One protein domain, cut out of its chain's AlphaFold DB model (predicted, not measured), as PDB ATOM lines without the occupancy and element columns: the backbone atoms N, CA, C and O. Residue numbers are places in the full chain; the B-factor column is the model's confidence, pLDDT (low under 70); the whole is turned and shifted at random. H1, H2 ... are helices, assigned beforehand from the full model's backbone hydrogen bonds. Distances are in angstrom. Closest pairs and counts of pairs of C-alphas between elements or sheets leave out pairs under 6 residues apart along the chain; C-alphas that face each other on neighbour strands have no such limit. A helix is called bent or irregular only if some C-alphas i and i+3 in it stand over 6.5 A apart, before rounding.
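AT A GLANCE: This is residues 128 to 191 of the 342 residues of an uncharacterized protein of Pseudonocardia sediminis (UniProt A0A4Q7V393). Two helices of nearly the same length, H1 and H3, stand about perpendicular, with H1 running across the first end of H3, and the short helix H2 crosses H3 and packs on it. Residues 143 to 156 fold back from the end of H1 to H2. The printed part has 64 residues, 36 of them in the named helices H1, H2 and H3, in that order along the chain, with no named strand; the class is all helix, and the whole is compact, with a radius of gyration of the C-alphas of 10.5 A and spans of 28 by 26 by 16 A.

IN THESE COORDINATES: H1, residues 128 to 142, begins at C-alpha 128 (57.223, -32.298, 47.130) and is 20.9 A long. H2, residues 157 to 163, is 10.1 A. H3, residues 169 to 182, is 19.2 A, ends at C-alpha 182 (47.825, -50.435, 47.497) and is irregular, C-alphas 177 and 180 being 7.4 A apart.

HOW THE PARTS SIT: Helix packing is mostly crossed, with 0 of 3 touching pairs at a shallow tilt. H1, with residues 133 to 137 alone, touches residues 169 to 172 of H3, about perpendicular at 78 degrees; the closest C-alphas, Val 136 and Val 169, are 6.2 A apart. H1, with residues 130 to 133 alone, only just touches H2, with 3 pairs of C-alphas within 8 A, closest Arg 130 and Glu 157 at 6.7 A. H2 and H3 touch at a steep tilt of 65 degrees, opposite ways, closest C-alphas Ala 159 and Ala 175 at 4.9 A. Every O i to N i+4 pair is within hydrogen-bond range in H1 and H2; in H3 4 of 10 are, beside 7 of 11 O i to N i+3 pairs.

THE WHOLE: The C-alphas farthest apart, of Pro 148 and Glu 165, are 28.4 A apart. The printed part has no cut; the link H1 to H2 is long, H2 to H3 tight. No printed residue is under 70 in pLDDT.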
ATOM      1  N   PRO A 128      58.030 -33.119  48.033       98.00
ATOM      2  CA  PRO A 128      57.223 -32.298  47.130       98.00
ATOM      3  C   PRO A 128      56.089 -33.054  46.426       98.00
ATOM      4  O   PRO A 128      55.016 -32.489  46.249       98.00
ATOM      5  N   GLY A 129      56.289 -34.326  46.061       98.12
ATOM      6  CA  GLY A 129      55.237 -35.162  45.476       98.12
ATOM      7  C   GLY A 129      54.066 -35.396  46.436       98.12
ATOM      8  O   GLY A 129      52.915 -35.206  46.054       98.12
ATOM      9  N   ARG A 130      54.333 -35.724  47.709       98.56
ATOM     10  CA  ARG A 130      53.275 -35.831  48.736       98.56
ATOM     11  C   ARG A 130      52.562 -34.503  48.980       98.56
ATOM     12  O   ARG A 130      51.337 -34.481  49.063       98.56
ATOM     13  N   ASP A 131      53.318 -33.408  49.057       98.50
ATOM     14  CA  ASP A 131      52.757 -32.063  49.228       98.50
ATOM     15  C   ASP A 131      51.848 -31.686  48.038       98.50
ATOM     16  O   ASP A 131      50.789 -31.088  48.227       98.50
ATOM     17  N   ALA A 132      52.212 -32.101  46.817       98.62
ATOM     18  CA  ALA A 132      51.399 -31.932  45.615       98.62
ATOM     19  C   ALA A 132      50.100 -32.756  45.655       98.62
ATOM     20  O   ALA A 132      49.036 -32.186  45.415       98.62
ATOM     21  N   VAL A 133      50.141 -34.046  46.022       98.69
ATOM     22  CA  VAL A 133      48.917 -34.866  46.186       98.69
ATOM     23  C   VAL A 133      47.991 -34.248  47.233       98.69
ATOM     24  O   VAL A 133      46.799 -34.082  46.979       98.69
ATOM     25  N   ALA A 134      48.532 -33.838  48.385       98.75
ATOM     26  CA  ALA A 134      47.756 -33.173  49.427       98.75
ATOM     27  C   ALA A 134      47.130 -31.853  48.939       98.75
ATOM     28  O   ALA A 134      45.966 -31.584  49.244       98.75
ATOM     29  N   LYS A 135      47.861 -31.061  48.139       98.69
ATOM     30  CA  LYS A 135      47.336 -29.836  47.519       98.69
ATOM     31  C   LYS A 135      46.198 -30.134  46.540       98.69
ATOM     32  O   LYS A 135      45.150 -29.505  46.667       98.69
ATOM     33  N   VAL A 136      46.367 -31.076  45.603       98.69
ATOM     34  CA  VAL A 136      45.300 -31.452  44.653       98.69
ATOM     35  C   VAL A 136      44.056 -31.899  45.414       98.69
ATOM     36  O   VAL A 136      42.975 -31.366  45.178       98.69
ATOM     37  N   VAL A 137      44.205 -32.819  46.372       98.75
ATOM     38  CA  VAL A 137      43.063 -33.335  47.135       98.75
ATOM     39  C   VAL A 137      42.338 -32.217  47.885       98.75
ATOM     40  O   VAL A 137      41.113 -32.169  47.834       98.75
ATOM     41  N   SER A 138      43.067 -31.288  48.517       98.69
ATOM     42  CA  SER A 138      42.464 -30.138  49.204       98.69
ATOM     43  C   SER A 138      41.685 -29.231  48.251       98.69
ATOM     44  O   SER A 138      40.537 -28.904  48.531       98.69
ATOM     45  N   VAL A 139      42.278 -28.844  47.117       98.56
ATOM     46  CA  VAL A 139      41.657 -27.896  46.174       98.56
ATOM     47  C   VAL A 139      40.415 -28.498  45.504       98.56
ATOM     48  O   VAL A 139      39.393 -27.826  45.382       98.56
ATOM     49  N   LEU A 140      40.457 -29.780  45.127       98.31
ATOM     50  CA  LEU A 140      39.294 -30.467  44.555       98.31
ATOM     51  C   LEU A 140      38.208 -30.762  45.612       98.31
ATOM     52  O   LEU A 140      37.018 -30.755  45.292       98.31
ATOM     53  N   ALA A 141      38.586 -30.982  46.877       97.81
ATOM     54  CA  ALA A 141      37.641 -31.116  47.986       97.81
ATOM     55  C   ALA A 141      36.900 -29.802  48.284       97.81
ATOM     56  O   ALA A 141      35.680 -29.824  48.447       97.81
ATOM     57  N   ASP A 142      37.607 -28.666  48.289       96.94
ATOM     58  CA  ASP A 142      37.015 -27.332  48.462       96.94
ATOM     59  C   ASP A 142      36.043 -26.971  47.317       96.94
ATOM     60  O   ASP A 142      35.094 -26.212  47.519       96.94
ATOM     61  N   ALA A 143      36.233 -27.559  46.129       96.25
ATOM     62  CA  ALA A 143      35.315 -27.465  44.989       96.25
ATOM     63  C   ALA A 143      34.120 -28.449  45.041       96.25
ATOM     64  O   ALA A 143      33.283 -28.432  44.142       96.25
ATOM     65  N   GLU A 144      34.010 -29.291  46.076       95.50
ATOM     66  CA  GLU A 144      33.020 -30.377  46.217       95.50
ATOM     67  C   GLU A 144      33.116 -31.521  45.177       95.50
ATOM     68  O   GLU A 144      32.144 -32.258  44.989       95.50
ATOM     69  N   ILE A 145      34.270 -31.720  44.527       97.31
ATOM     70  CA  ILE A 145      34.454 -32.787  43.517       97.31
ATOM     71  C   ILE A 145      34.427 -34.181  44.164       97.31
ATOM     72  O   ILE A 145      33.849 -35.116  43.606       97.31
ATOM     73  N   PHE A 146      34.997 -34.320  45.366       97.56
ATOM     74  CA  PHE A 146      34.972 -35.574  46.124       97.56
ATOM     75  C   PHE A 146      33.750 -35.665  47.033       97.56
ATOM     76  O   PHE A 146      33.593 -34.877  47.967       97.56
ATOM     77  N   ARG A 147      32.877 -36.645  46.771       94.00
ATOM     78  CA  ARG A 147      31.635 -36.877  47.523       94.00
ATOM     79  C   ARG A 147      31.283 -38.370  47.554       94.00
ATOM     80  O   ARG A 147      31.509 -39.043  46.558       94.00
ATOM     81  N   PRO A 148      30.636 -38.877  48.620       94.69
ATOM     82  CA  PRO A 148      30.311 -38.179  49.867       94.69
ATOM     83  C   PRO A 148      31.521 -37.881  50.767       94.69
ATOM     84  O   PRO A 148      31.387 -37.042  51.655       94.69
ATOM     85  N   GLN A 149      32.668 -38.533  50.559       97.19
ATOM     86  CA  GLN A 149      33.852 -38.399  51.413       97.19
ATOM     87  C   GLN A 149      35.059 -37.873  50.627       97.19
ATOM     88  O   GLN A 149      35.272 -38.246  49.477       97.19
ATOM     89  N   VAL A 150      35.900 -37.067  51.272       98.19
ATOM     90  CA  VAL A 150      37.214 -36.674  50.733       98.19
ATOM     91  C   VAL A 150      38.212 -37.814  50.997       98.19
ATOM     92  O   VAL A 150      38.262 -38.288  52.135       98.19
ATOM     93  N   PRO A 151      38.991 -38.282  50.004       97.75
ATOM     94  CA  PRO A 151      40.019 -39.300  50.228       97.75
ATOM     95  C   PRO A 151      41.162 -38.749  51.098       97.75
ATOM     96  O   PRO A 151      41.533 -37.585  50.969       97.75
ATOM     97  N   ASP A 152      41.764 -39.568  51.971       97.94
ATOM     98  CA  ASP A 152      43.024 -39.182  52.631       97.94
ATOM     99  C   ASP A 152      44.147 -39.209  51.576       97.94
ATOM    100  O   ASP A 152      44.387 -40.277  51.001       97.94
ATOM    101  N   PRO A 153      44.868 -38.093  51.332       98.06
ATOM    102  CA  PRO A 153      45.964 -38.035  50.360       98.06
ATOM    103  C   PRO A 153      46.979 -39.174  50.504       98.06
ATOM    104  O   PRO A 153      47.505 -39.669  49.508       98.06
ATOM    105  N   ARG A 154      47.218 -39.640  51.739       97.25
ATOM    106  CA  ARG A 154      48.191 -40.697  52.056       97.25
ATOM    107  C   ARG A 154      47.810 -42.069  51.502       97.25
ATOM    108  O   ARG A 154      48.695 -42.896  51.307       97.25
ATOM    109  N   LEU A 155      46.523 -42.305  51.239       96.81
ATOM    110  CA  LEU A 155      46.024 -43.537  50.615       96.81
ATOM    111  C   LEU A 155      46.153 -43.513  49.083       96.81
ATOM    112  O   LEU A 155      46.022 -44.558  48.449       96.81
ATOM    113  N   LEU A 156      46.433 -42.348  48.490       97.25
ATOM    114  CA  LEU A 156      46.660 -42.196  47.050       97.25
ATOM    115  C   LEU A 156      48.155 -42.207  46.690       97.25
ATOM    116  O   LEU A 156      48.500 -42.449  45.538       97.25
ATOM    117  N   GLU A 157      49.055 -41.980  47.656       96.44
ATOM    118  CA  GLU A 157      50.498 -41.797  47.412       96.44
ATOM    119  C   GLU A 157      51.159 -42.911  46.591       96.44
ATOM    120  O   GLU A 157      52.043 -42.611  45.794       96.44
ATOM    121  N   GLN A 158      50.782 -44.181  46.788       95.69
ATOM    122  CA  GLN A 158      51.395 -45.290  46.048       95.69
ATOM    123  C   GLN A 158      50.901 -45.348  44.597       95.69
ATOM    124  O   GLN A 158      51.728 -45.393  43.694       95.69
ATOM    125  N   ALA A 159      49.588 -45.247  44.369       95.50
ATOM    126  CA  ALA A 159      49.012 -45.210  43.022       95.50
ATOM    127  C   ALA A 159      49.517 -43.988  42.226       95.50
ATOM    128  O   ALA A 159      49.967 -44.113  41.090       95.50
ATOM    129  N   VAL A 160      49.591 -42.808  42.855       97.31
ATOM    130  CA  VAL A 160      50.217 -41.629  42.228       97.31
ATOM    131  C   VAL A 160      51.709 -41.862  41.943       97.31
ATOM    132  O   VAL A 160      52.214 -41.402  40.922       97.31
ATOM    133  N   ALA A 161      52.431 -42.596  42.795       96.19
ATOM    134  CA  ALA A 161      53.839 -42.916  42.552       96.19
ATOM    135  C   ALA A 161      54.067 -43.922  41.405       96.19
ATOM    136  O   ALA A 161      55.164 -43.915  40.840       96.19
ATOM    137  N   ASP A 162      53.072 -44.738  41.037       93.12
ATOM    138  CA  ASP A 162      53.115 -45.575  39.828       93.12
ATOM    139  C   ASP A 162      52.923 -44.751  38.547       93.12
ATOM    140  O   ASP A 162      53.650 -44.967  37.573       93.12
ATOM    141  N   HIS A 163      52.030 -43.749  38.563       90.50
ATOM    142  CA  HIS A 163      51.950 -42.742  37.493       90.50
ATOM    143  C   HIS A 163      53.255 -41.921  37.390       90.50
ATOM    144  O   HIS A 163      53.737 -41.644  36.289       90.50
ATOM    145  N   GLY A 164      53.871 -41.593  38.532       91.69
ATOM    146  CA  GLY A 164      55.209 -41.006  38.635       91.69
ATOM    147  C   GLY A 164      55.240 -39.524  39.026       91.69
ATOM    148  O   GLY A 164      54.251 -38.938  39.454       91.69
ATOM    149  N   GLU A 165      56.424 -38.912  38.910       92.06
ATOM    150  CA  GLU A 165      56.641 -37.480  39.168       92.06
ATOM    151  C   GLU A 165      57.025 -36.746  37.864       92.06
ATOM    152  O   GLU A 165      57.817 -37.289  37.082       92.06
ATOM    153  N   PRO A 166      56.547 -35.504  37.628       94.44
ATOM    154  CA  PRO A 166      55.763 -34.661  38.537       94.44
ATOM    155  C   PRO A 166      54.316 -35.139  38.728       94.44
ATOM    156  O   PRO A 166      53.722 -35.723  37.830       94.44
ATOM    157  N   VAL A 167      53.759 -34.867  39.908       96.69
ATOM    158  CA  VAL A 167      52.355 -35.164  40.227       96.69
ATOM    159  C   VAL A 167      51.446 -34.191  39.477       96.69
ATOM    160  O   VAL A 167      51.606 -32.981  39.626       96.69
ATOM    161  N   THR A 168      50.473 -34.715  38.731       96.69
ATOM    162  CA  THR A 168      49.424 -33.925  38.067       96.69
ATOM    163  C   THR A 168      48.052 -34.184  38.691       96.69
ATOM    164  O   THR A 168      47.838 -35.179  39.388       96.69
ATOM    165  N   VAL A 169      47.091 -33.296  38.427       97.56
ATOM    166  CA  VAL A 169      45.679 -33.490  38.802       97.56
ATOM    167  C   VAL A 169      45.130 -34.784  38.199       97.56
ATOM    168  O   VAL A 169      44.478 -35.551  38.902       97.56
ATOM    169  N   GLN A 170      45.460 -35.064  36.934       95.00
ATOM    170  CA  GLN A 170      45.091 -36.308  36.264       95.00
ATOM    171  C   GLN A 170      45.624 -37.536  37.012       95.00
ATOM    172  O   GLN A 170      44.852 -38.457  37.265       95.00
ATOM    173  N   ALA A 171      46.901 -37.546  37.412       95.56
ATOM    174  CA  ALA A 171      47.485 -38.664  38.154       95.56
ATOM    175  C   ALA A 171      46.784 -38.903  39.506       95.56
ATOM    176  O   ALA A 171      46.604 -40.047  39.910       95.56
ATOM    177  N   VAL A 172      46.343 -37.844  40.195       97.88
ATOM    178  CA  VAL A 172      45.595 -37.965  41.462       97.88
ATOM    179  C   VAL A 172      44.166 -38.476  41.248       97.88
ATOM    180  O   VAL A 172      43.680 -39.249  42.071       97.88
ATOM    181  N   LEU A 173      43.496 -38.081  40.160       97.44
ATOM    182  CA  LEU A 173      42.161 -38.586  39.825       97.44
ATOM    183  C   LEU A 173      42.205 -40.045  39.345       97.44
ATOM    184  O   LEU A 173      41.421 -40.866  39.817       97.44
ATOM    185  N   ALA A 174      43.158 -40.397  38.477       94.81
ATOM    186  CA  ALA A 174      43.370 -41.770  38.015       94.81
ATOM    187  C   ALA A 174      43.717 -42.715  39.179       94.81
ATOM    188  O   ALA A 174      43.111 -43.781  39.304       94.81
ATOM    189  N   ALA A 175      44.570 -42.268  40.108       96.44
ATOM    190  CA  ALA A 175      44.938 -43.013  41.309       96.44
ATOM    191  C   ALA A 175      43.748 -43.437  42.191       96.44
ATOM    192  O   ALA A 175      43.887 -44.380  42.966       96.44
ATOM    193  N   LEU A 176      42.569 -42.808  42.079       96.06
ATOM    194  CA  LEU A 176      41.360 -43.252  42.788       96.06
ATOM    195  C   LEU A 176      40.921 -44.658  42.353       96.06
ATOM    196  O   LEU A 176      40.425 -45.417  43.185       96.06
ATOM    197  N   HIS A 177      41.092 -45.006  41.073       92.31
ATOM    198  CA  HIS A 177      40.749 -46.329  40.541       92.31
ATOM    199  C   HIS A 177      41.719 -47.423  41.008       92.31
ATOM    200  O   HIS A 177      41.337 -48.587  41.054       92.31
ATOM    201  N   GLU A 178      42.954 -47.053  41.353       92.19
ATOM    202  CA  GLU A 178      44.047 -47.982  41.678       92.19
ATOM    203  C   GLU A 178      44.398 -48.000  43.180       92.19
ATOM    204  O   GLU A 178      45.168 -48.840  43.645       92.19
ATOM    205  N   ALA A 179      43.839 -47.092  43.984       92.38
ATOM    206  CA  ALA A 179      44.183 -46.957  45.399       92.38
ATOM    207  C   ALA A 179      43.812 -48.182  46.259       92.38
ATOM    208  O   ALA A 179      44.463 -48.416  47.281       92.38
ATOM    209  N   ASP A 180      42.818 -48.989  45.868       92.62
ATOM    210  CA  ASP A 180      42.427 -50.194  46.616       92.62
ATOM    211  C   ASP A 180      43.439 -51.350  46.496       92.62
ATOM    212  O   ASP A 180      43.578 -52.134  47.440       92.62
ATOM    213  N   TYR A 181      44.212 -51.390  45.404       91.81
ATOM    214  CA  TYR A 181      45.353 -52.289  45.206       91.81
ATOM    215  C   TYR A 181      46.418 -52.072  46.292       91.81
ATOM    216  O   TYR A 181      46.852 -53.012  46.960       91.81
ATOM    217  N   TRP A 182      46.792 -50.810  46.527       92.56
ATOM    218  CA  TRP A 182      47.825 -50.435  47.497       92.56
ATOM    219  C   TRP A 182      47.331 -50.343  48.943       92.56
ATOM    220  O   TRP A 182      48.106 -50.577  49.887       92.56
ATOM    221  N   ASN A 183      46.051 -50.006  49.116       92.00
ATOM    222  CA  ASN A 183      45.398 -49.771  50.398       92.00
ATOM    223  C   ASN A 183      44.081 -50.570  50.494       92.00
ATOM    224  O   ASN A 183      42.996 -49.997  50.357       92.00
ATOM    225  N   PRO A 184      44.153 -51.891  50.774       89.56
ATOM    226  CA  PRO A 184      42.980 -52.756  50.876       89.56
ATOM    227  C   PRO A 184      41.955 -52.226  51.884       89.56
ATOM    228  O   PRO A 184      42.202 -52.191  53.090       89.56
ATOM    229  N   GLY A 185      40.791 -51.821  51.375       88.69
ATOM    230  CA  GLY A 185      39.743 -51.156  52.152       88.69
ATOM    231  C   GLY A 185      39.398 -49.751  51.658       88.69
ATOM    232  O   GLY A 185      38.312 -49.278  51.980       88.69
ATOM    233  N   PHE A 186      40.247 -49.125  50.835       95.06
ATOM    234  CA  PHE A 186      39.840 -47.985  50.012       95.06
ATOM    235  C   PHE A 186      38.708 -48.406  49.059       95.06
ATOM    236  O   PHE A 186      38.675 -49.548  48.588       95.06
ATOM    237  N   ARG A 187      37.759 -47.502  48.797       94.62
ATOM    238  CA  ARG A 187      36.609 -47.730  47.913       94.62
ATOM    239  C   ARG A 187      36.423 -46.518  47.015       94.62
ATOM    240  O   ARG A 187      36.150 -45.432  47.509       94.62
ATOM    241  N   PHE A 188      36.538 -46.716  45.704       92.25
ATOM    242  CA  PHE A 188      36.344 -45.661  44.707       92.25
ATOM    243  C   PHE A 188      35.002 -44.924  44.901       92.25
ATOM    244  O   PHE A 188      34.981 -43.703  45.050       92.25
ATOM    245  N   ASP A 189      33.906 -45.680  45.015       93.06
ATOM    246  CA  ASP A 189      32.532 -45.160  45.110       93.06
ATOM    247  C   ASP A 189      32.275 -44.256  46.335       93.06
ATOM    248  O   ASP A 189      31.387 -43.400  46.296       93.06
ATOM    249  N   ASP A 190      33.056 -44.393  47.416       96.19
ATOM    250  CA  ASP A 190      32.931 -43.560  48.625       96.19
ATOM    251  C   ASP A 190      33.393 -42.104  48.395       96.19
ATOM    252  O   ASP A 190      33.085 -41.213  49.199       96.19
ATOM    253  N   HIS A 191      34.107 -41.858  47.293       96.69
ATOM    254  CA  HIS A 191      34.746 -40.585  46.958       96.69
ATOM    255  C   HIS A 191      34.232 -39.949  45.658       96.69
ATOM    256  O   HIS A 191      34.445 -38.754  45.444       96.69
TER     257      HIS A 191